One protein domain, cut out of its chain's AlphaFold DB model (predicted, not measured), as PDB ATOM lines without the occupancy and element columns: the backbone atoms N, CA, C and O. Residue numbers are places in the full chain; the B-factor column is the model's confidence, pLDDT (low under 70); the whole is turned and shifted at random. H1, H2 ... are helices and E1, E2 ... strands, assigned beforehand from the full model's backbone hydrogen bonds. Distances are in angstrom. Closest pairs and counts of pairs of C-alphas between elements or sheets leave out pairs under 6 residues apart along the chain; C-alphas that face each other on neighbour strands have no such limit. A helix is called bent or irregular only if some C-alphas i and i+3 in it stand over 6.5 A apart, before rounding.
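This is residues 7 to 65 and 355 to 457 of the 457 residues of an uncharacterized protein of Pseudomonadaceae bacterium (UniProt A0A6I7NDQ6). A long, twisted four-stranded sheet, E4 E3 E6 E7, makes the core; a small sheet, E1 E2 E5, is crossed and only partly face to face with it, and H3 packs over E6 and E7 on the other face. At one end of the large sheet H1 and H2 run side by side opposite ways, and residues 60 to 65 stick out. The 162 printed residues hold three named helices and seven named strands in the order E1 E2 E3 H1 H2 E4 E5 E6 E7 H3; both sheets are antiparallel in the orders given, and the class is mixed. The whole is compact, with a radius of gyration of the C-alphas of 17.3 A, and flat, spanning 60 by 46 by 24 A.

Find C-alpha 7 at (-26.578, -18.180, -164.191), where E1, residues 7 to 10, begins. E2 is residues 19 to 23, and E3, residues 32 to 41, runs 28.4 A. H1, residues 44 to 64, covers 30.7 A; it is irregular, C-alphas 47 and 50 being 7.1 A apart, with a kink of 33 degrees near residue 51. Past the cut come H2, residues 355 to 366, E4, residues 367 to 373, and E5, residues 378 to 380. E6, residues 388 to 399, runs 34.7 A; E7, residues 402 to 413, runs 36.6 A. H3, residues 445 to 456, ends at (-22.707, -31.426, -177.009).

In the large sheet look for N 371 and O 38 at 2.9 A between E4 and E3, N 37 and O 392 at 2.9 A between E3 and E6, and N 393 and O 408 at 2.8 A in the hairpin E6 and E7. In the small sheet N 8 and O 21 are 2.8 A apart in the hairpin E1 and E2, and N 379 and O 20 2.7 A between E2 and E5. The two form a sandwich, two sheets face to face, with strands at 48 degrees; the closest C-alphas of E4 and E5, Val 373 and Ile 379, are 5.1 A apart. H3 is on the large sheet at a height of 9.9 A, slantwise to the strands. H2 only grazes that sheet with residues 363 to 366. H1 and H2 touch at a shallow tilt of 6 degrees, closest at the C-alphas of Gly 44 and Ser 366, 5.4 A. H3 touches H2 about perpendicular at 82 degrees, with its residues 447 to 451 alone, closest at the C-alphas of Gln 447 and Asp 360, 6.0 A. Every O i to N i+4 pair is within hydrogen-bond range in H2 and H3, and 15 of 17 in H1.

The C-alphas farthest apart, Asn 30 and Ser 65, are 59.8 A apart. Residues 66 to 354 are not printed; C-alphas 65 and 355 are 19.0 A apart across the cut. The link from E7 to H3, residues 414 to 444, is long; its residues 427 to 428 pair antiparallel with 410 to 411 of E7. The mean pLDDT of the printed part is 70.9; look for values under 70 in 62 residues, among them 7 to 28 and 415 to 445.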
ATOM      1  N   LEU A   7     -27.542 -19.258-163.986       55.78
ATOM      2  CA  LEU A   7     -26.578 -18.180-164.191       55.78
ATOM      3  C   LEU A   7     -27.348 -16.881-164.473       55.78
ATOM      4  O   LEU A   7     -27.941 -16.731-165.541       55.78
ATOM      5  N   ALA A   8     -27.356 -15.946-163.524       55.00
ATOM      6  CA  ALA A   8     -27.940 -14.623-163.698       55.00
ATOM      7  C   ALA A   8     -26.866 -13.645-164.197       55.00
ATOM      8  O   ALA A   8     -25.854 -13.401-163.549       55.00
ATOM      9  N   LEU A   9     -27.060 -13.077-165.382       55.41
ATOM     10  CA  LEU A   9     -26.101 -12.153-165.987       55.41
ATOM     11  C   LEU A   9     -26.562 -10.707-165.763       55.41
ATOM     12  O   LEU A   9     -27.723 -10.387-166.021       55.41
ATOM     13  N   ALA A  10     -25.663  -9.826-165.317       52.25
ATOM     14  CA  ALA A  10     -25.957  -8.416-165.071       52.25
ATOM     15  C   ALA A  10     -25.051  -7.503-165.917       52.25
ATOM     16  O   ALA A  10     -23.822  -7.581-165.910       52.25
ATOM     17  N   GLY A  11     -25.659  -6.588-166.676       47.56
ATOM     18  CA  GLY A  11     -24.911  -5.633-167.488       47.56
ATOM     19  C   GLY A  11     -25.771  -4.475-167.975       47.56
ATOM     20  O   GLY A  11     -26.807  -4.672-168.603       47.56
ATOM     21  N   CYS A  12     -25.330  -3.245-167.714       42.69
ATOM     22  CA  CYS A  12     -25.929  -2.055-168.312       42.69
ATOM     23  C   CYS A  12     -25.381  -1.865-169.739       42.69
ATOM     24  O   CYS A  12     -24.235  -1.453-169.914       42.69
ATOM     25  N   GLY A  13     -26.208  -2.151-170.751       47.75
ATOM     26  CA  GLY A  13     -26.059  -1.615-172.112       47.75
ATOM     27  C   GLY A  13     -25.046  -2.304-173.038       47.75
ATOM     28  O   GLY A  13     -24.143  -1.642-173.546       47.75
ATOM     29  N   GLY A  14     -25.218  -3.601-173.309       49.81
ATOM     30  CA  GLY A  14     -24.540  -4.315-174.401       49.81
ATOM     31  C   GLY A  14     -24.830  -5.821-174.388       49.81
ATOM     32  O   GLY A  14     -25.199  -6.352-173.348       49.81
ATOM     33  N   ASN A  15     -24.630  -6.508-175.521       53.91
ATOM     34  CA  ASN A  15     -24.898  -7.949-175.715       53.91
ATOM     35  C   ASN A  15     -24.013  -8.897-174.864       53.91
ATOM     36  O   ASN A  15     -24.056 -10.105-175.067       53.91
ATOM     37  N   TYR A  16     -23.198  -8.375-173.937       58.09
ATOM     38  CA  TYR A  16     -22.256  -9.151-173.125       58.09
ATOM     39  C   TYR A  16     -22.212  -8.648-171.667       58.09
ATOM     40  O   TYR A  16     -22.044  -7.439-171.452       58.09
ATOM     41  N   PRO A  17     -22.316  -9.529-170.655       64.75
ATOM     42  CA  PRO A  17     -22.288  -9.135-169.247       64.75
ATOM     43  C   PRO A  17     -20.880  -8.741-168.777       64.75
ATOM     44  O   PRO A  17     -19.911  -9.464-168.992       64.75
ATOM     45  N   SER A  18     -20.749  -7.587-168.113       61.34
ATOM     46  CA  SER A  18     -19.518  -7.235-167.372       61.34
ATOM     47  C   SER A  18     -19.441  -7.905-166.001       61.34
ATOM     48  O   SER A  18     -18.351  -8.028-165.446       61.34
ATOM     49  N   GLU A  19     -20.592  -8.312-165.471       65.94
ATOM     50  CA  GLU A  19     -20.749  -8.971-164.181       65.94
ATOM     51  C   GLU A  19     -21.747 -10.120-164.345       65.94
ATOM     52  O   GLU A  19     -22.728 -10.029-165.088       65.94
ATOM     53  N   ALA A  20     -21.492 -11.226-163.668       66.94
ATOM     54  CA  ALA A  20     -22.418 -12.343-163.602       66.94
ATOM     55  C   ALA A  20     -22.558 -12.770-162.145       66.94
ATOM     56  O   ALA A  20     -21.635 -12.614-161.353       66.94
ATOM     57  N   SER A  21     -23.712 -13.295-161.779       68.62
ATOM     58  CA  SER A  21     -23.967 -13.875-160.470       68.62
ATOM     59  C   SER A  21     -24.651 -15.209-160.674       68.62
ATOM     60  O   SER A  21     -25.564 -15.330-161.488       68.62
ATOM     61  N   ILE A  22     -24.232 -16.222-159.943       67.81
ATOM     62  CA  ILE A  22     -24.932 -17.497-159.960       67.81
ATOM     63  C   ILE A  22     -26.106 -17.372-158.991       67.81
ATOM     64  O   ILE A  22     -25.920 -17.150-157.798       67.81
ATOM     65  N   ASP A  23     -27.317 -17.459-159.529       67.19
ATOM     66  CA  ASP A  23     -28.553 -17.445-158.764       67.19
ATOM     67  C   ASP A  23     -28.931 -18.879-158.386       67.19
ATOM     68  O   ASP A  23     -29.175 -19.737-159.236       67.19
ATOM     69  N   PHE A  24     -28.972 -19.135-157.084       63.00
ATOM     70  CA  PHE A  24     -29.335 -20.433-156.520       63.00
ATOM     71  C   PHE A  24     -30.832 -20.525-156.180       63.00
ATOM     72  O   PHE A  24     -31.275 -21.522-155.606       63.00
ATOM     73  N   GLY A  25     -31.623 -19.485-156.486       57.31
ATOM     74  CA  GLY A  25     -33.066 -19.394-156.231       57.31
ATOM     75  C   GLY A  25     -33.451 -19.221-154.754       57.31
ATOM     76  O   GLY A  25     -34.468 -18.601-154.449       57.31
ATOM     77  N   GLU A  26     -32.625 -19.715-153.832       62.00
ATOM     78  CA  GLU A  26     -32.733 -19.566-152.382       62.00
ATOM     79  C   GLU A  26     -31.349 -19.250-151.775       62.00
ATOM     80  O   GLU A  26     -30.322 -19.618-152.352       62.00
ATOM     81  N   PRO A  27     -31.278 -18.567-150.613       66.25
ATOM     82  CA  PRO A  27     -30.008 -18.362-149.922       66.25
ATOM     83  C   PRO A  27     -29.352 -19.706-149.591       66.25
ATOM     84  O   PRO A  27     -30.014 -20.628-149.110       66.25
ATOM     85  N   LEU A  28     -28.039 -19.801-149.828       68.19
ATOM     86  CA  LEU A  28     -27.284 -21.035-149.621       68.19
ATOM     87  C   LEU A  28     -27.484 -21.574-148.191       68.19
ATOM     88  O   LEU A  28     -27.369 -20.811-147.225       68.19
ATOM     89  N   PRO A  29     -27.762 -22.880-148.023       70.81
ATOM     90  CA  PRO A  29     -27.917 -23.478-146.706       70.81
ATOM     91  C   PRO A  29     -26.673 -23.282-145.831       70.81
ATOM     92  O   PRO A  29     -25.536 -23.349-146.301       70.81
ATOM     93  N   ASN A  30     -26.883 -23.115-144.523       69.12
ATOM     94  CA  ASN A  30     -25.789 -23.005-143.558       69.12
ATOM     95  C   ASN A  30     -24.849 -24.221-143.650       69.12
ATOM     96  O   ASN A  30     -25.270 -25.351-143.405       69.12
ATOM     97  N   GLY A  31     -23.566 -23.976-143.935       71.19
ATOM     98  CA  GLY A  31     -22.544 -25.021-144.077       71.19
ATOM     99  C   GLY A  31     -22.233 -25.430-145.520       71.19
ATOM    100  O   GLY A  31     -21.372 -26.291-145.711       71.19
ATOM    101  N   VAL A  32     -22.885 -24.812-146.510       72.44
ATOM    102  CA  VAL A  32     -22.521 -24.903-147.929       72.44
ATOM    103  C   VAL A  32     -21.597 -23.740-148.295       72.44
ATOM    104  O   VAL A  32     -21.893 -22.591-147.977       72.44
ATOM    105  N   SER A  33     -20.478 -24.025-148.958       76.38
ATOM    106  CA  SER A  33     -19.588 -23.020-149.546       76.38
ATOM    107  C   SER A  33     -19.377 -23.305-151.022       76.38
ATOM    108  O   SER A  33     -19.165 -24.460-151.399       76.38
ATOM    109  N   ILE A  34     -19.381 -22.255-151.834       73.12
ATOM    110  CA  ILE A  34     -19.171 -22.352-153.274       73.12
ATOM    111  C   ILE A  34     -17.857 -21.669-153.616       73.12
ATOM    112  O   ILE A  34     -17.527 -20.608-153.093       73.12
ATOM    113  N   SER A  35     -17.092 -22.318-154.474       78.62
ATOM    114  CA  SER A  35     -15.957 -21.724-155.162       78.62
ATOM    115  C   SER A  35     -15.975 -22.197-156.603       78.62
ATOM    116  O   SER A  35     -16.567 -23.225-156.922       78.62
ATOM    117  N   GLY A  36     -15.360 -21.453-157.507       79.56
ATOM    118  CA  GLY A  36     -15.389 -21.832-158.907       79.56
ATOM    119  C   GLY A  36     -14.552 -20.931-159.784       79.56
ATOM    120  O   GLY A  36     -14.026 -19.912-159.332       79.56
ATOM    121  N   THR A  37     -14.485 -21.307-161.051       84.88
ATOM    122  CA  THR A  37     -13.777 -20.571-162.089       84.88
ATOM    123  C   THR A  37     -14.700 -20.406-163.284       84.88
ATOM    124  O   THR A  37     -15.341 -21.351-163.740       84.88
ATOM    125  N   VAL A  38     -14.757 -19.189-163.805       84.38
ATOM    126  CA  VAL A  38     -15.390 -18.855-165.074       84.38
ATOM    127  C   VAL A  38     -14.299 -18.682-166.112       84.38
ATOM    128  O   VAL A  38     -13.381 -17.875-165.941       84.38
ATOM    129  N   LEU A  39     -14.406 -19.443-167.190       86.75
ATOM    130  CA  LEU A  39     -13.548 -19.338-168.354       86.75
ATOM    131  C   LEU A  39     -14.278 -18.518-169.409       86.75
ATOM    132  O   LEU A  39     -15.342 -18.906-169.896       86.75
ATOM    133  N   GLU A  40     -13.688 -17.389-169.772       86.69
ATOM    134  CA  GLU A  40     -14.079 -16.652-170.964       86.69
ATOM    135  C   GLU A  40     -13.350 -17.278-172.147       86.69
ATOM    136  O   GLU A  40     -12.121 -17.221-172.209       86.69
ATOM    137  N   MET A  41     -14.090 -17.915-173.054       88.25
ATOM    138  CA  MET A  41     -13.523 -18.675-174.166       88.25
ATOM    139  C   MET A  41     -13.959 -18.108-175.518       88.25
ATOM    140  O   MET A  41     -15.084 -17.639-175.665       88.25
ATOM    141  N   ASN A  42     -13.082 -18.149-176.518       88.44
ATOM    142  CA  ASN A  42     -13.441 -17.881-177.916       88.44
ATOM    143  C   ASN A  42     -14.010 -19.142-178.609       88.44
ATOM    144  O   ASN A  42     -14.058 -20.222-178.016       88.44
ATOM    145  N   SER A  43     -14.425 -19.023-179.872       83.88
ATOM    146  CA  SER A  43     -14.934 -20.135-180.690       83.88
ATOM    147  C   SER A  43     -13.883 -21.146-181.144       83.88
ATOM    148  O   SER A  43     -14.251 -22.155-181.742       83.88
ATOM    149  N   GLY A  44     -12.600 -20.931-180.840       84.75
ATOM    150  CA  GLY A  44     -11.482 -21.721-181.355       84.75
ATOM    151  C   GLY A  44     -11.657 -23.224-181.154       84.75
ATOM    152  O   GLY A  44     -11.504 -23.985-182.104       84.75
ATOM    153  N   LEU A  45     -12.051 -23.667-179.957       85.00
ATOM    154  CA  LEU A  45     -12.295 -25.086-179.684       85.00
ATOM    155  C   LEU A  45     -13.469 -25.654-180.495       85.00
ATOM    156  O   LEU A  45     -13.347 -26.746-181.048       85.00
ATOM    157  N   LYS A  46     -14.578 -24.909-180.607       85.06
ATOM    158  CA  LYS A  46     -15.751 -25.303-181.408       85.06
ATOM    159  C   LYS A  46     -15.375 -25.479-182.875       85.06
ATOM    160  O   LYS A  46     -15.725 -26.487-183.486       85.06
ATOM    161  N   ASP A  47     -14.612 -24.533-183.410       87.38
ATOM    162  CA  ASP A  47     -14.175 -24.535-184.806       87.38
ATOM    163  C   ASP A  47     -13.217 -25.705-185.108       87.38
ATOM    164  O   ASP A  47     -13.128 -26.159-186.250       87.38
ATOM    165  N   GLN A  48     -12.535 -26.241-184.088       87.62
ATOM    166  CA  GLN A  48     -11.639 -27.398-184.199       87.62
ATOM    167  C   GLN A  48     -12.330 -28.759-183.997       87.62
ATOM    168  O   GLN A  48     -11.733 -29.782-184.340       87.62
ATOM    169  N   LEU A  49     -13.578 -28.818-183.509       85.00
ATOM    170  CA  LEU A  49     -14.297 -30.087-183.293       85.00
ATOM    171  C   LEU A  49     -14.365 -30.977-184.547       85.00
ATOM    172  O   LEU A  49     -14.085 -32.174-184.425       85.00
ATOM    173  N   PRO A  50     -14.665 -30.454-185.757       88.31
ATOM    174  CA  PRO A  50     -14.646 -31.274-186.966       88.31
ATOM    175  C   PRO A  50     -13.264 -31.878-187.236       88.31
ATOM    176  O   PRO A  50     -13.165 -33.048-187.596       88.31
ATOM    177  N   SER A  51     -12.192 -31.112-187.003       87.50
ATOM    178  CA  SER A  51     -10.814 -31.589-187.156       87.50
ATOM    179  C   SER A  51     -10.491 -32.696-186.152       87.50
ATOM    180  O   SER A  51      -9.940 -33.726-186.525       87.50
ATOM    181  N   ILE A  52     -10.887 -32.538-184.888       85.94
ATOM    182  CA  ILE A  52     -10.657 -33.536-183.832       85.94
ATOM    183  C   ILE A  52     -11.421 -34.835-184.117       85.94
ATOM    184  O   ILE A  52     -10.872 -35.928-183.962       85.94
ATOM    185  N   ASN A  53     -12.661 -34.733-184.596       85.62
ATOM    186  CA  ASN A  53     -13.441 -35.894-185.014       85.62
ATOM    187  C   ASN A  53     -12.822 -36.590-186.235       85.62
ATOM    188  O   ASN A  53     -12.736 -37.819-186.246       85.62
ATOM    189  N   ASN A  54     -12.312 -35.827-187.207       88.94
ATOM    190  CA  ASN A  54     -11.566 -36.379-188.338       88.94
ATOM    191  C   ASN A  54     -10.289 -37.093-187.878       88.94
ATOM    192  O   ASN A  54     -10.064 -38.227-188.286       88.94
ATOM    193  N   MET A  55      -9.502 -36.511-186.966       87.25
ATOM    194  CA  MET A  55      -8.308 -37.168-186.414       87.25
ATOM    195  C   MET A  55      -8.646 -38.508-185.748       87.25
ATOM    196  O   MET A  55      -7.940 -39.491-185.951       87.25
ATOM    197  N   ARG A  56      -9.750 -38.587-184.991       86.00
ATOM    198  CA  ARG A  56     -10.208 -39.849-184.380       86.00
ATOM    199  C   ARG A  56     -10.571 -40.899-185.432       86.00
ATOM    200  O   ARG A  56     -10.188 -42.056-185.283       86.00
ATOM    201  N   GLN A  57     -11.272 -40.503-186.494       85.69
ATOM    202  CA  GLN A  57     -11.612 -41.399-187.606       85.69
ATOM    203  C   GLN A  57     -10.367 -41.865-188.368       85.69
ATOM    204  O   GLN A  57     -10.246 -43.050-188.673       85.69
ATOM    205  N   GLU A  58      -9.418 -40.962-188.618       88.19
ATOM    206  CA  GLU A  58      -8.133 -41.284-189.239       88.19
ATOM    207  C   GLU A  58      -7.330 -42.272-188.395       88.19
ATOM    208  O   GLU A  58      -6.763 -43.204-188.953       88.19
ATOM    209  N   VAL A  59      -7.317 -42.130-187.063       85.19
ATOM    210  CA  VAL A  59      -6.677 -43.105-186.165       85.19
ATOM    211  C   VAL A  59      -7.351 -44.471-186.261       85.19
ATOM    212  O   VAL A  59      -6.649 -45.476-186.350       85.19
ATOM    213  N   THR A  60      -8.683 -44.542-186.288       81.88
ATOM    214  CA  THR A  60      -9.396 -45.816-186.476       81.88
ATOM    215  C   THR A  60      -9.027 -46.468-187.808       81.88
ATOM    216  O   THR A  60      -8.587 -47.617-187.815       81.88
ATOM    217  N   ALA A  61      -9.102 -45.723-188.912       81.31
ATOM    218  CA  ALA A  61      -8.724 -46.221-190.233       81.31
ATOM    219  C   ALA A  61      -7.239 -46.630-190.287       81.31
ATOM    220  O   ALA A  61      -6.875 -47.659-190.859       81.31
ATOM    221  N   PHE A  62      -6.358 -45.855-189.652       81.56
ATOM    222  CA  PHE A  62      -4.934 -46.156-189.553       81.56
ATOM    223  C   PHE A  62      -4.663 -47.438-188.766       81.56
ATOM    224  O   PHE A  62      -3.785 -48.196-189.149       81.56
ATOM    225  N   LEU A  63      -5.412 -47.729-187.704       78.69
ATOM    226  CA  LEU A  63      -5.264 -48.982-186.957       78.69
ATOM    227  C   LEU A  63      -5.788 -50.197-187.738       78.69
ATOM    228  O   LEU A  63      -5.218 -51.278-187.621       78.69
ATOM    229  N   GLU A  64      -6.836 -50.030-188.546       74.94
ATOM    230  CA  GLU A  64      -7.395 -51.097-189.389       74.94
ATOM    231  C   GLU A  64      -6.501 -51.432-190.586       74.94
ATOM    232  O   GLU A  64      -6.386 -52.591-190.991       74.94
ATOM    233  N   SER A  65      -5.870 -50.422-191.184       74.19
ATOM    234  CA  SER A  65      -4.975 -50.588-192.334       74.19
ATOM    235  C   SER A  65      -3.807 -49.593-192.276       74.19
ATOM    236  O   SER A  65      -3.772 -48.619-193.034       74.19
ATOM    237  N   ILE A 355      -3.994 -36.886-179.710       86.44
ATOM    238  CA  ILE A 355      -5.313 -36.251-179.842       86.44
ATOM    239  C   ILE A 355      -5.693 -35.532-178.541       86.44
ATOM    240  O   ILE A 355      -6.189 -34.410-178.616       86.44
ATOM    241  N   HIS A 356      -5.446 -36.140-177.376       85.44
ATOM    242  CA  HIS A 356      -5.706 -35.504-176.079       85.44
ATOM    243  C   HIS A 356      -4.847 -34.249-175.915       85.44
ATOM    244  O   HIS A 356      -5.392 -33.169-175.731       85.44
ATOM    245  N   GLU A 357      -3.539 -34.331-176.161       87.44
ATOM    246  CA  GLU A 357      -2.664 -33.152-176.112       87.44
ATOM    247  C   GLU A 357      -3.089 -32.038-177.078       87.44
ATOM    248  O   GLU A 357      -2.951 -30.849-176.775       87.44
ATOM    249  N   HIS A 358      -3.601 -32.402-178.258       87.50
ATOM    250  CA  HIS A 358      -4.147 -31.430-179.195       87.50
ATOM    251  C   HIS A 358      -5.392 -30.751-178.619       87.50
ATOM    252  O   HIS A 358      -5.462 -29.522-178.639       87.50
ATOM    253  N   ILE A 359      -6.348 -31.522-178.089       85.75
ATOM    254  CA  ILE A 359      -7.558 -31.009-177.425       85.75
ATOM    255  C   ILE A 359      -7.172 -30.047-176.297       85.75
ATOM    256  O   ILE A 359      -7.644 -28.908-176.277       85.75
ATOM    257  N   ASP A 360      -6.256 -30.461-175.428       86.12
ATOM    258  CA  ASP A 360      -5.790 -29.691-174.275       86.12
ATOM    259  C   ASP A 360      -5.168 -28.363-174.709       86.12
ATOM    260  O   ASP A 360      -5.483 -27.298-174.169       86.12
ATOM    261  N   SER A 361      -4.334 -28.397-175.754       87.44
ATOM    262  CA  SER A 361      -3.742 -27.189-176.326       87.44
ATOM    263  C   SER A 361      -4.795 -26.249-176.917       87.44
ATOM    264  O   SER A 361      -4.680 -25.032-176.750       87.44
ATOM    265  N   GLN A 362      -5.824 -26.775-177.591       87.94
ATOM    266  CA  GLN A 362      -6.906 -25.948-178.137       87.94
ATOM    267  C   GLN A 362      -7.770 -25.337-177.034       87.94
ATOM    268  O   GLN A 362      -8.143 -24.170-177.149       87.94
ATOM    269  N   ILE A 363      -8.048 -26.077-175.958       86.50
ATOM    270  CA  ILE A 363      -8.755 -25.554-174.783       86.50
ATOM    271  C   ILE A 363      -7.972 -24.383-174.195       86.50
ATOM    272  O   ILE A 363      -8.515 -23.284-174.100       86.50
ATOM    273  N   GLU A 364      -6.686 -24.568-173.887       87.00
ATOM    274  CA  GLU A 364      -5.861 -23.509-173.290       87.00
ATOM    275  C   GLU A 364      -5.735 -22.274-174.193       87.00
ATOM    276  O   GLU A 364      -5.787 -21.146-173.706       87.00
ATOM    277  N   ARG A 365      -5.634 -22.453-175.516       87.88
ATOM    278  CA  ARG A 365      -5.624 -21.332-176.477       87.88
ATOM    279  C   ARG A 365      -6.970 -20.628-176.607       87.88
ATOM    280  O   ARG A 365      -7.008 -19.458-176.986       87.88
ATOM    281  N   SER A 366      -8.060 -21.345-176.349       88.38
ATOM    282  CA  SER A 366      -9.408 -20.788-176.436       88.38
ATOM    283  C   SER A 366      -9.756 -19.958-175.206       88.38
ATOM    284  O   SER A 366     -10.606 -19.080-175.309       88.38
ATOM    285  N   ILE A 367      -9.091 -20.185-174.069       89.25
ATOM    286  CA  ILE A 367      -9.282 -19.410-172.840       89.25
ATOM    287  C   ILE A 367      -8.657 -18.018-173.003       89.25
ATOM    288  O   ILE A 367      -7.442 -17.850-173.058       89.25
ATOM    289  N   LEU A 368      -9.509 -16.999-173.044       87.75
ATOM    290  CA  LEU A 368      -9.124 -15.590-173.082       87.75
ATOM    291  C   LEU A 368      -8.876 -15.031-171.682       87.75
ATOM    292  O   LEU A 368      -7.987 -14.200-171.492       87.75
ATOM    293  N   ASN A 369      -9.684 -15.459-170.712       86.69
ATOM    294  CA  ASN A 369      -9.603 -14.995-169.334       86.69
ATOM    295  C   ASN A 369     -10.122 -16.065-168.364       86.69
ATOM    296  O   ASN A 369     -11.021 -16.838-168.700       86.69
ATOM    297  N   ARG A 370      -9.570 -16.082-167.148       88.50
ATOM    298  CA  ARG A 370     -10.024 -16.931-166.041       88.50
ATOM    299  C   ARG A 370     -10.424 -16.032-164.881       88.50
ATOM    300  O   ARG A 370      -9.600 -15.266-164.385       88.50
ATOM    301  N   VAL A 371     -11.676 -16.125-164.456       85.62
ATOM    302  CA  VAL A 371     -12.240 -15.295-163.389       85.62
ATOM    303  C   VAL A 371     -12.710 -16.195-162.258       85.62
ATOM    304  O   VAL A 371     -13.437 -17.153-162.495       85.62
ATOM    305  N   SER A 372     -12.296 -15.908-161.027       84.75
ATOM    306  CA  SER A 372     -12.773 -16.651-159.859       84.75
ATOM    307  C   SER A 372     -14.208 -16.265-159.517       84.75
ATOM    308  O   SER A 372     -14.555 -15.084-159.543       84.75
ATOM    309  N   VAL A 373     -15.003 -17.254-159.129       80.94
ATOM    310  CA  VAL A 373     -16.302 -17.065-158.480       80.94
ATOM    311  C   VAL A 373     -16.050 -16.820-156.992       80.94
ATOM    312  O   VAL A 373     -15.340 -17.610-156.358       80.94
ATOM    313  N   ASP A 374     -16.585 -15.729-156.444       78.56
ATOM    314  CA  ASP A 374     -16.487 -15.445-155.007       78.56
ATOM    315  C   ASP A 374     -17.414 -16.349-154.166       78.56
ATOM    316  O   ASP A 374     -18.166 -17.175-154.690       78.56
ATOM    317  N   ALA A 375     -17.329 -16.232-152.837       72.06
ATOM    318  CA  ALA A 375     -18.084 -17.085-151.916       72.06
ATOM    319  C   ALA A 375     -19.604 -16.849-151.988       72.06
ATOM    320  O   ALA A 375     -20.386 -17.711-151.581       72.06
ATOM    321  N   GLU A 376     -20.010 -15.695-152.504       70.81
ATOM    322  CA  GLU A 376     -21.387 -15.268-152.708       70.81
ATOM    323  C   GLU A 376     -21.909 -15.602-154.118       70.81
ATOM    324  O   GLU A 376     -23.071 -15.339-154.418       70.81
ATOM    325  N   GLY A 377     -21.085 -16.221-154.974       69.19
ATOM    326  CA  GLY A 377     -21.458 -16.607-156.334       69.19
ATOM    327  C   GLY A 377     -21.344 -15.481-157.363       69.19
ATOM    328  O   GLY A 377     -21.814 -15.652-158.491       69.19
ATOM    329  N   ASN A 378     -20.733 -14.346-157.018       75.94
ATOM    330  CA  ASN A 378     -20.501 -13.246-157.948       75.94
ATOM    331  C   ASN A 378     -19.228 -13.462-158.769       75.94
ATOM    332  O   ASN A 378     -18.223 -14.028-158.330       75.94
ATOM    333  N   ILE A 379     -19.286 -12.958-159.995       77.88
ATOM    334  CA  ILE A 379     -18.258 -13.037-161.021       77.88
ATOM    335  C   ILE A 379     -18.001 -11.605-161.486       77.88
ATOM    336  O   ILE A 379     -18.810 -11.006-162.200       77.88
ATOM    337  N   SER A 380     -16.858 -11.055-161.089       75.19
ATOM    338  CA  SER A 380     -16.431  -9.705-161.466       75.19
ATOM    339  C   SER A 380     -15.187  -9.755-162.352       75.19
ATOM    340  O   SER A 380     -14.253 -10.493-162.047       75.19
ATOM    341  N   GLY A 381     -15.128  -8.924-163.398       72.50
ATOM    342  CA  GLY A 381     -13.929  -8.795-164.241       72.50
ATOM    343  C   GLY A 381     -13.970  -9.562-165.566       72.50
ATOM    344  O   GLY A 381     -12.918  -9.901-166.108       72.50
ATOM    345  N   LEU A 382     -15.165  -9.818-166.109       77.00
ATOM    346  CA  LEU A 382     -15.331 -10.372-167.457       77.00
ATOM    347  C   LEU A 382     -14.907  -9.341-168.515       77.00
ATOM    348  O   LEU A 382     -15.291  -8.169-168.446       77.00
ATOM    349  N   SER A 383     -14.101  -9.759-169.495       69.56
ATOM    350  CA  SER A 383     -13.406  -8.832-170.400       69.56
ATOM    351  C   SER A 383     -14.226  -8.404-171.627       69.56
ATOM    352  O   SER A 383     -13.795  -7.505-172.357       69.56
ATOM    353  N   ARG A 384     -15.431  -8.971-171.804       68.81
ATOM    354  CA  ARG A 384     -16.380  -8.735-172.914       68.81
ATOM    355  C   ARG A 384     -15.842  -9.102-174.300       68.81
ATOM    356  O   ARG A 384     -16.147  -8.422-175.280       68.81
ATOM    357  N   LYS A 385     -14.999 -10.128-174.382       73.12
ATOM    358  CA  LYS A 385     -14.292 -10.545-175.603       73.12
ATOM    359  C   LYS A 385     -14.459 -12.025-175.952       73.12
ATOM    360  O   LYS A 385     -14.004 -12.411-177.023       73.12
ATOM    361  N   GLY A 386     -15.050 -12.837-175.077       75.94
ATOM    362  CA  GLY A 386     -15.331 -14.248-175.345       75.94
ATOM    363  C   GLY A 386     -16.598 -14.475-176.158       75.94
ATOM    364  O   GLY A 386     -17.502 -13.649-176.167       75.94
ATOM    365  N   ASP A 387     -16.674 -15.639-176.786       81.00
ATOM    366  CA  ASP A 387     -17.864 -16.136-177.477       81.00
ATOM    367  C   ASP A 387     -18.660 -17.088-176.567       81.00
ATOM    368  O   ASP A 387     -19.884 -17.174-176.656       81.00
ATOM    369  N   TYR A 388     -17.964 -17.752-175.637       83.19
ATOM    370  CA  TYR A 388     -18.512 -18.703-174.676       83.19
ATOM    371  C   TYR A 388     -18.091 -18.343-173.252       83.19
ATOM    372  O   TYR A 388     -16.972 -17.884-173.007       83.19
ATOM    373  N   LEU A 389     -18.984 -18.597-172.301       83.19
ATOM    374  CA  LEU A 389     -18.667 -18.619-170.877       83.19
ATOM    375  C   LEU A 389     -18.815 -20.047-170.377       83.19
ATOM    376  O   LEU A 389     -19.909 -20.606-170.430       83.19
ATOM    377  N   VAL A 390     -17.722 -20.624-169.884       83.94
ATOM    378  CA  VAL A 390     -17.743 -21.928-169.217       83.94
ATOM    379  C   VAL A 390     -17.595 -21.694-167.722       83.94
ATOM    380  O   VAL A 390     -16.567 -21.204-167.264       83.94
ATOM    381  N   VAL A 391     -18.636 -22.006-166.961       80.19
ATOM    382  CA  VAL A 391     -18.677 -21.824-165.509       80.19
ATOM    383  C   VAL A 391     -18.468 -23.171-164.849       80.19
ATOM    384  O   VAL A 391     -19.221 -24.109-165.096       80.19
ATOM    385  N   LEU A 392     -17.460 -23.256-163.991       79.75
ATOM    386  CA  LEU A 392     -17.106 -24.463-163.260       79.75
ATOM    387  C   LEU A 392     -17.230 -24.186-161.772       79.75
ATOM    388  O   LEU A 392     -16.537 -23.320-161.242       79.75
ATOM    389  N   LEU A 393     -18.109 -24.922-161.102       76.56
ATOM    390  CA  LEU A 393     -18.412 -24.746-159.690       76.56
ATOM    391  C   LEU A 393     -17.996 -25.966-158.889       76.56
ATOM    392  O   LEU A 393     -18.241 -27.112-159.263       76.56
ATOM    393  N   ASN A 394     -17.412 -25.683-157.737       76.69
ATOM    394  CA  ASN A 394     -17.179 -26.602-156.652       76.69
ATOM    395  C   ASN A 394     -18.091 -26.205-155.488       76.69
ATOM    396  O   ASN A 394     -17.940 -25.148-154.874       76.69
ATOM    397  N   ILE A 395     -19.055 -27.066-155.201       75.94
ATOM    398  CA  ILE A 395     -20.037 -26.898-154.142       75.94
ATOM    399  C   ILE A 395     -19.621 -27.823-153.008       75.94
ATOM    400  O   ILE A 395     -19.678 -29.045-153.119       75.94
ATOM    401  N   THR A 396     -19.178 -27.238-151.906       75.88
ATOM    402  CA  THR A 396     -18.779 -27.972-150.710       75.88
ATOM    403  C   THR A 396     -19.894 -27.901-149.677       75.88
ATOM    404  O   THR A 396     -20.212 -26.821-149.194       75.88
ATOM    405  N   GLU A 397     -20.451 -29.043-149.286       77.38
ATOM    406  CA  GLU A 397     -21.437 -29.159-148.213       77.38
ATOM    407  C   GLU A 397     -20.805 -29.837-146.993       77.38
ATOM    408  O   GLU A 397     -20.316 -30.971-147.056       77.38
ATOM    409  N   ARG A 398     -20.823 -29.153-145.847       73.06
ATOM    410  CA  ARG A 398     -20.375 -29.729-144.577       73.06
ATOM    411  C   ARG A 398     -21.568 -30.307-143.830       73.06
ATOM    412  O   ARG A 398     -22.362 -29.574-143.247       73.06
ATOM    413  N   ASN A 399     -21.669 -31.631-143.801       72.25
ATOM    414  CA  ASN A 399     -22.728 -32.332-143.083       72.25
ATOM    415  C   ASN A 399     -22.170 -33.098-141.868       72.25
ATOM    416  O   ASN A 399     -20.963 -33.163-141.629       72.25
ATOM    417  N   ARG A 400     -23.060 -33.701-141.068       69.88
ATOM    418  CA  ARG A 400     -22.683 -34.468-139.861       69.88
ATOM    419  C   ARG A 400     -21.821 -35.714-140.133       69.88
ATOM    420  O   ARG A 400     -21.359 -36.333-139.181       69.88
ATOM    421  N   PHE A 401     -21.643 -36.096-141.397       67.81
ATOM    422  CA  PHE A 401     -20.872 -37.259-141.841       67.81
ATOM    423  C   PHE A 401     -19.536 -36.884-142.503       67.81
ATOM    424  O   PHE A 401     -18.770 -37.780-142.846       67.81
ATOM    425  N   GLY A 402     -19.232 -35.592-142.663       70.56
ATOM    426  CA  GLY A 402     -17.996 -35.114-143.278       70.56
ATOM    427  C   GLY A 402     -18.229 -33.994-144.293       70.56
ATOM    428  O   GLY A 402     -19.286 -33.367-144.332       70.56
ATOM    429  N   GLN A 403     -17.202 -33.724-145.097       72.69
ATOM    430  CA  GLN A 403     -17.262 -32.779-146.209       72.69
ATOM    431  C   GLN A 403     -17.659 -33.533-147.483       72.69
ATOM    432  O   GLN A 403     -16.963 -34.469-147.881       72.69
ATOM    433  N   GLN A 404     -18.766 -33.140-148.106       71.06
ATOM    434  CA  GLN A 404     -19.153 -33.593-149.440       71.06
ATOM    435  C   GLN A 404     -18.821 -32.497-150.448       71.06
ATOM    436  O   GLN A 404     -19.164 -31.341-150.232       71.06
ATOM    437  N   ASN A 405     -18.158 -32.867-151.540       68.88
ATOM    438  CA  ASN A 405     -17.906 -31.973-152.663       68.88
ATOM    439  C   ASN A 405     -18.792 -32.423-153.823       68.88
ATOM    440  O   ASN A 405     -18.882 -33.615-154.110       68.88
ATOM    441  N   SER A 406     -19.465 -31.475-154.453       69.06
ATOM    442  CA  SER A 406     -20.219 -31.649-155.688       69.06
ATOM    443  C   SER A 406     -19.667 -30.680-156.718       69.06
ATOM    444  O   SER A 406     -19.237 -29.579-156.376       69.06
ATOM    445  N   HIS A 407     -19.676 -31.087-157.977       71.12
ATOM    446  CA  HIS A 407     -19.142 -30.280-159.060       71.12
ATOM    447  C   HIS A 407     -20.221 -30.057-160.101       71.12
ATOM    448  O   HIS A 407     -20.979 -30.973-160.404       71.12
ATOM    449  N   ALA A 408     -20.283 -28.841-160.628       70.69
ATOM    450  CA  ALA A 408     -21.204 -28.491-161.693       70.69
ATOM    451  C   ALA A 408     -20.453 -27.705-162.762       70.69
ATOM    452  O   ALA A 408     -19.627 -26.848-162.449       70.69
ATOM    453  N   ALA A 409     -20.737 -28.012-164.022       73.50
ATOM    454  CA  ALA A 409     -20.162 -27.317-165.155       73.50
ATOM    455  C   ALA A 409     -21.272 -26.872-166.096       73.50
ATOM    456  O   ALA A 409     -22.165 -27.650-166.437       73.50
ATOM    457  N   PHE A 410     -21.186 -25.616-166.505       74.25
ATOM    458  CA  PHE A 410     -22.156 -24.961-167.360       74.25
ATOM    459  C   PHE A 410     -21.423 -24.302-168.507       74.25
ATOM    460  O   PHE A 410     -20.327 -23.771-168.331       74.25
ATOM    461  N   MET A 411     -22.060 -24.277-169.665       77.25
ATOM    462  CA  MET A 411     -21.585 -23.491-170.786       77.25
ATOM    463  C   MET A 411     -22.711 -22.634-171.333       77.25
ATOM    464  O   MET A 411     -23.850 -23.086-171.447       77.25
ATOM    465  N   LEU A 412     -22.356 -21.404-171.679       75.75
ATOM    466  CA  LEU A 412     -23.241 -20.424-172.274       75.75
ATOM    467  C   LEU A 412     -22.625 -19.893-173.570       75.75
ATOM    468  O   LEU A 412     -21.516 -19.361-173.547       75.75
ATOM    469  N   ASP A 413     -23.369 -19.982-174.674       75.69
ATOM    470  CA  ASP A 413     -23.047 -19.302-175.936       75.69
ATOM    471  C   ASP A 413     -23.525 -17.844-175.870       75.69
ATOM    472  O   ASP A 413     -24.720 -17.531-175.978       75.69
ATOM    473  N   VAL A 414     -22.587 -16.922-175.668       72.56
ATOM    474  CA  VAL A 414     -22.901 -15.505-175.451       72.56
ATOM    475  C   VAL A 414     -23.214 -14.784-176.768       72.56
ATOM    476  O   VAL A 414     -23.893 -13.759-176.737       72.56
ATOM    477  N   ASN A 415     -22.847 -15.362-177.915       65.19
ATOM    478  CA  ASN A 415     -23.043 -14.780-179.246       65.19
ATOM    479  C   ASN A 415     -24.265 -15.312-180.008       65.19
ATOM    480  O   ASN A 415     -24.595 -14.766-181.064       65.19
ATOM    481  N   SER A 416     -24.953 -16.341-179.506       60.41
ATOM    482  CA  SER A 416     -26.271 -16.734-180.022       60.41
ATOM    483  C   SER A 416     -27.200 -15.508-180.061       60.41
ATOM    484  O   SER A 416     -27.328 -14.784-179.073       60.41
ATOM    485  N   GLY A 417     -27.784 -15.222-181.229       49.91
ATOM    486  CA  GLY A 417     -28.457 -13.955-181.560       49.91
ATOM    487  C   GLY A 417     -29.738 -13.622-180.783       49.91
ATOM    488  O   GLY A 417     -30.420 -12.670-181.161       49.91
ATOM    489  N   ASP A 418     -30.058 -14.362-179.722       46.31
ATOM    490  CA  ASP A 418     -31.145 -14.046-178.801       46.31
ATOM    491  C   ASP A 418     -30.661 -13.112-177.686       46.31
ATOM    492  O   ASP A 418     -29.712 -13.385-176.946       46.31
ATOM    493  N   LEU A 419     -31.335 -11.962-177.597       42.19
ATOM    494  CA  LEU A 419     -31.060 -10.888-176.638       42.19
ATOM    495  C   LEU A 419     -31.504 -11.234-175.209       42.19
ATOM    496  O   LEU A 419     -31.108 -10.530-174.279       42.19
ATOM    497  N   ASP A 420     -32.306 -12.288-175.027       45.72
ATOM    498  CA  ASP A 420     -32.681 -12.781-173.706       45.72
ATOM    499  C   ASP A 420     -31.783 -13.956-173.307       45.72
ATOM    500  O   ASP A 420     -31.823 -15.051-173.861       45.72
ATOM    501  N   ILE A 421     -30.949 -13.709-172.303       45.72
ATOM    502  CA  ILE A 421     -30.032 -14.683-171.707       45.72
ATOM    503  C   ILE A 421     -30.784 -15.911-171.162       45.72
ATOM    504  O   ILE A 421     -30.188 -16.979-171.026       45.72
ATOM    505  N   ARG A 422     -32.087 -15.771-170.880       41.59
ATOM    506  CA  ARG A 422     -32.964 -16.830-170.361       41.59
ATOM    507  C   ARG A 422     -33.292 -17.928-171.378       41.59
ATOM    508  O   ARG A 422     -33.603 -19.032-170.944       41.59
ATOM    509  N   ASP A 423     -33.176 -17.652-172.678       36.50
ATOM    510  CA  ASP A 423     -33.495 -18.601-173.760       36.50
ATOM    511  C   ASP A 423     -32.253 -19.312-174.329       36.50
ATOM    512  O   ASP A 423     -32.335 -20.088-175.282       36.50
ATOM    513  N   LYS A 424     -31.076 -19.077-173.740       49.06
ATOM    514  CA  LYS A 424     -29.815 -19.659-174.212       49.06
ATOM    515  C   LYS A 424     -29.648 -21.098-173.729       49.06
ATOM    516  O   LYS A 424     -29.938 -21.420-172.578       49.06
ATOM    517  N   THR A 425     -29.133 -21.960-174.607       46.25
ATOM    518  CA  THR A 425     -28.918 -23.387-174.330       46.25
ATOM    519  C   THR A 425     -27.904 -23.581-173.203       46.25
ATOM    520  O   THR A 425     -26.695 -23.590-173.428       46.25
ATOM    521  N   LEU A 426     -28.401 -23.751-171.980       52.47
ATOM    522  CA  LEU A 426     -27.602 -24.151-170.831       52.47
ATOM    523  C   LEU A 426     -27.350 -25.657-170.920       52.47
ATOM    524  O   LEU A 426     -28.233 -26.468-170.635       52.47
ATOM    525  N   MET A 427     -26.144 -26.041-171.324       55.78
ATOM    526  CA  MET A 427     -25.744 -27.444-171.264       55.78
ATOM    527  C   MET A 427     -25.269 -27.772-169.858       55.78
ATOM    528  O   MET A 427     -24.224 -27.297-169.419       55.78
ATOM    529  N   ILE A 428     -26.069 -28.578-169.164       53.75
ATOM    530  CA  ILE A 428     -25.749 -29.125-167.851       53.75
ATOM    531  C   ILE A 428     -25.230 -30.541-168.071       53.75
ATOM    532  O   ILE A 428     -25.912 -31.376-168.669       53.75
ATOM    533  N   SER A 429     -24.024 -30.821-167.589       49.28
ATOM    534  CA  SER A 429     -23.564 -32.198-167.446       49.28
ATOM    535  C   SER A 429     -23.748 -32.639-165.998       49.28
ATOM    536  O   SER A 429     -22.834 -32.497-165.194       49.28
ATOM    537  N   ASP A 430     -24.919 -33.200-165.688       45.44
ATOM    538  CA  ASP A 430     -25.179 -33.954-164.449       45.44
ATOM    539  C   ASP A 430     -24.680 -35.399-164.608       45.44
ATOM    540  O   ASP A 430     -25.379 -36.378-164.345       45.44
ATOM    541  N   ASP A 431     -23.444 -35.556-165.073       43.12
ATOM    542  CA  ASP A 431     -22.762 -36.814-164.838       43.12
ATOM    543  C   ASP A 431     -22.288 -36.750-163.383       43.12
ATOM    544  O   ASP A 431     -21.635 -35.796-162.964       43.12
ATOM    545  N   ASN A 432     -22.605 -37.776-162.595       43.59
ATOM    546  CA  ASN A 432     -22.139 -37.935-161.219       43.59
ATOM    547  C   ASN A 432     -20.898 -38.868-161.147       43.59
ATOM    548  O   ASN A 432     -21.015 -39.947-160.562       43.59
ATOM    549  N   PRO A 433     -19.719 -38.554-161.741       40.78
ATOM    550  CA  PRO A 433     -18.522 -39.382-161.607       40.78
ATOM    551  C   PRO A 433     -17.560 -38.887-160.510       40.78
ATOM    552  O   PRO A 433     -16.495 -39.476-160.319       40.78
ATOM    553  N   PHE A 434     -17.878 -37.818-159.774       48.75
ATOM    554  CA  PHE A 434     -16.882 -37.083-158.988       48.75
ATOM    555  C   PHE A 434     -16.979 -37.318-157.469       48.75
ATOM    556  O   PHE A 434     -17.282 -36.411-156.704       48.75
ATOM    557  N   GLN A 435     -16.631 -38.522-156.998       42.88
ATOM    558  CA  GLN A 435     -16.228 -38.741-155.590       42.88
ATOM    559  C   GLN A 435     -14.716 -38.507-155.388       42.88
ATOM    560  O   GLN A 435     -14.028 -39.278-154.720       42.88
ATOM    561  N   GLY A 436     -14.167 -37.462-156.011       47.03
ATOM    562  CA  GLY A 436     -12.755 -37.100-155.898       47.03
ATOM    563  C   GLY A 436     -12.541 -35.955-154.910       47.03
ATOM    564  O   GLY A 436     -13.157 -34.902-155.030       47.03
ATOM    565  N   HIS A 437     -11.639 -36.127-153.946       40.56
ATOM    566  CA  HIS A 437     -11.149 -35.018-153.130       40.56
ATOM    567  C   HIS A 437     -10.085 -34.243-153.926       40.56
ATOM    568  O   HIS A 437      -8.945 -34.689-154.013       40.56
ATOM    569  N   GLY A 438     -10.439 -33.101-154.520       51.28
ATOM    570  CA  GLY A 438      -9.491 -32.286-155.285       51.28
ATOM    571  C   GLY A 438     -10.055 -30.935-155.722       51.28
ATOM    572  O   GLY A 438     -11.266 -30.731-155.730       51.28
ATOM    573  N   ASN A 439      -9.158 -29.999-156.038       53.00
ATOM    574  CA  ASN A 439      -9.498 -28.690-156.595       53.00
ATOM    575  C   ASN A 439      -9.590 -28.803-158.129       53.00
ATOM    576  O   ASN A 439      -8.653 -29.305-158.746       53.00
ATOM    577  N   PHE A 440     -10.694 -28.342-158.723       56.94
ATOM    578  CA  PHE A 440     -11.052 -28.576-160.134       56.94
ATOM    579  C   PHE A 440     -10.054 -27.974-161.141       56.94
ATOM    580  O   PHE A 440      -9.874 -28.511-162.226       56.94
ATOM    581  N   ASP A 441      -9.348 -26.905-160.761       49.41
ATOM    582  CA  ASP A 441      -8.401 -26.179-161.623       49.41
ATOM    583  C   ASP A 441      -7.105 -26.952-161.967       49.41
ATOM    584  O   ASP A 441      -6.235 -26.410-162.650       49.41
ATOM    585  N   ARG A 442      -6.911 -28.178-161.456       49.03
ATOM    586  CA  ARG A 442      -5.674 -28.968-161.649       49.03
ATOM    587  C   ARG A 442      -5.898 -30.455-161.939       49.03
ATOM    588  O   ARG A 442      -4.952 -31.228-161.835       49.03
ATOM    589  N   ASP A 443      -7.130 -30.865-162.213       58.88
ATOM    590  CA  ASP A 443      -7.446 -32.265-162.504       58.88
ATOM    591  C   ASP A 443      -7.403 -32.473-164.023       58.88
ATOM    592  O   ASP A 443      -8.022 -31.695-164.742       58.88
ATOM    593  N   ASP A 444      -6.722 -33.508-164.521       57.25
ATOM    594  CA  ASP A 444      -6.674 -33.851-165.959       57.25
ATOM    595  C   ASP A 444      -8.095 -34.015-166.550       57.25
ATOM    596  O   ASP A 444      -8.348 -33.799-167.732       57.25
ATOM    597  N   ARG A 445      -9.076 -34.285-165.682       64.69
ATOM    598  CA  ARG A 445     -10.508 -34.387-165.997       64.69
ATOM    599  C   ARG A 445     -11.192 -33.051-166.327       64.69
ATOM    600  O   ARG A 445     -12.338 -33.051-166.777       64.69
ATOM    601  N   PHE A 446     -10.526 -31.917-166.098       73.00
ATOM    602  CA  PHE A 446     -11.009 -30.572-166.436       73.00
ATOM    603  C   PHE A 446     -11.142 -30.387-167.952       73.00
ATOM    604  O   PHE A 446     -12.181 -29.928-168.430       73.00
ATOM    605  N   GLN A 447     -10.112 -30.776-168.707       73.81
ATOM    606  CA  GLN A 447     -10.083 -30.613-170.161       73.81
ATOM    607  C   GLN A 447     -11.120 -31.509-170.845       73.81
ATOM    608  O   GLN A 447     -11.866 -31.033-171.704       73.81
ATOM    609  N   ASP A 448     -11.270 -32.751-170.381       72.31
ATOM    610  CA  ASP A 448     -12.294 -33.681-170.864       72.31
ATOM    611  C   ASP A 448     -13.718 -33.139-170.680       72.31
ATOM    612  O   ASP A 448     -14.555 -33.250-171.580       72.31
ATOM    613  N   LEU A 449     -14.004 -32.517-169.530       74.44
ATOM    614  CA  LEU A 449     -15.323 -31.957-169.244       74.44
ATOM    615  C   LEU A 449     -15.631 -30.762-170.151       74.44
ATOM    616  O   LEU A 449     -16.705 -30.723-170.755       74.44
ATOM    617  N   VAL A 450     -14.686 -29.829-170.301       78.25
ATOM    618  CA  VAL A 450     -14.824 -28.678-171.211       78.25
ATOM    619  C   VAL A 450     -15.012 -29.158-172.652       78.25
ATOM    620  O   VAL A 450     -15.943 -28.719-173.326       78.25
ATOM    621  N   PHE A 451     -14.207 -30.119-173.110       80.69
ATOM    622  CA  PHE A 451     -14.356 -30.713-174.437       80.69
ATOM    623  C   PHE A 451     -15.726 -31.380-174.628       80.69
ATOM    624  O   PHE A 451     -16.370 -31.191-175.662       80.69
ATOM    625  N   SER A 452     -16.208 -32.126-173.628       78.69
ATOM    626  CA  SER A 452     -17.514 -32.794-173.682       78.69
ATOM    627  C   SER A 452     -18.677 -31.808-173.802       78.69
ATOM    628  O   SER A 452     -19.620 -32.073-174.546       78.69
ATOM    629  N   LEU A 453     -18.592 -30.661-173.117       75.94
ATOM    630  CA  LEU A 453     -19.584 -29.593-173.198       75.94
ATOM    631  C   LEU A 453     -19.620 -29.009-174.612       75.94
ATOM    632  O   LEU A 453     -20.694 -28.919-175.200       75.94
ATOM    633  N   PHE A 454     -18.459 -28.699-175.196       78.69
ATOM    634  CA  PHE A 454     -18.367 -28.201-176.572       78.69
ATOM    635  C   PHE A 454     -18.846 -29.215-177.615       78.69
ATOM    636  O   PHE A 454     -19.475 -28.821-178.587       78.69
ATOM    637  N   ASN A 455     -18.599 -30.510-177.416       76.88
ATOM    638  CA  ASN A 455     -19.067 -31.557-178.328       76.88
ATOM    639  C   ASN A 455     -20.581 -31.833-178.223       76.88
ATOM    640  O   ASN A 455     -21.129 -32.547-179.062       76.88
ATOM    641  N   ARG A 456     -21.250 -31.333-177.172       72.12
ATOM    642  CA  ARG A 456     -22.707 -31.426-177.009       72.12
ATOM    643  C   ARG A 456     -23.452 -30.253-177.670       72.12
ATOM    644  O   ARG A 456     -24.633 -30.451-177.946       72.12
ATOM    645  N   LEU A 457     -22.793 -29.102-177.904       68.69
ATOM    646  CA  LEU A 457     -23.315 -27.942-178.666       68.69
ATOM    647  C   LEU A 457     -23.650 -28.310-180.105       68.69
ATOM    648  O   LEU A 457     -24.667 -27.768-180.594       68.69
TER     649      LEU A 457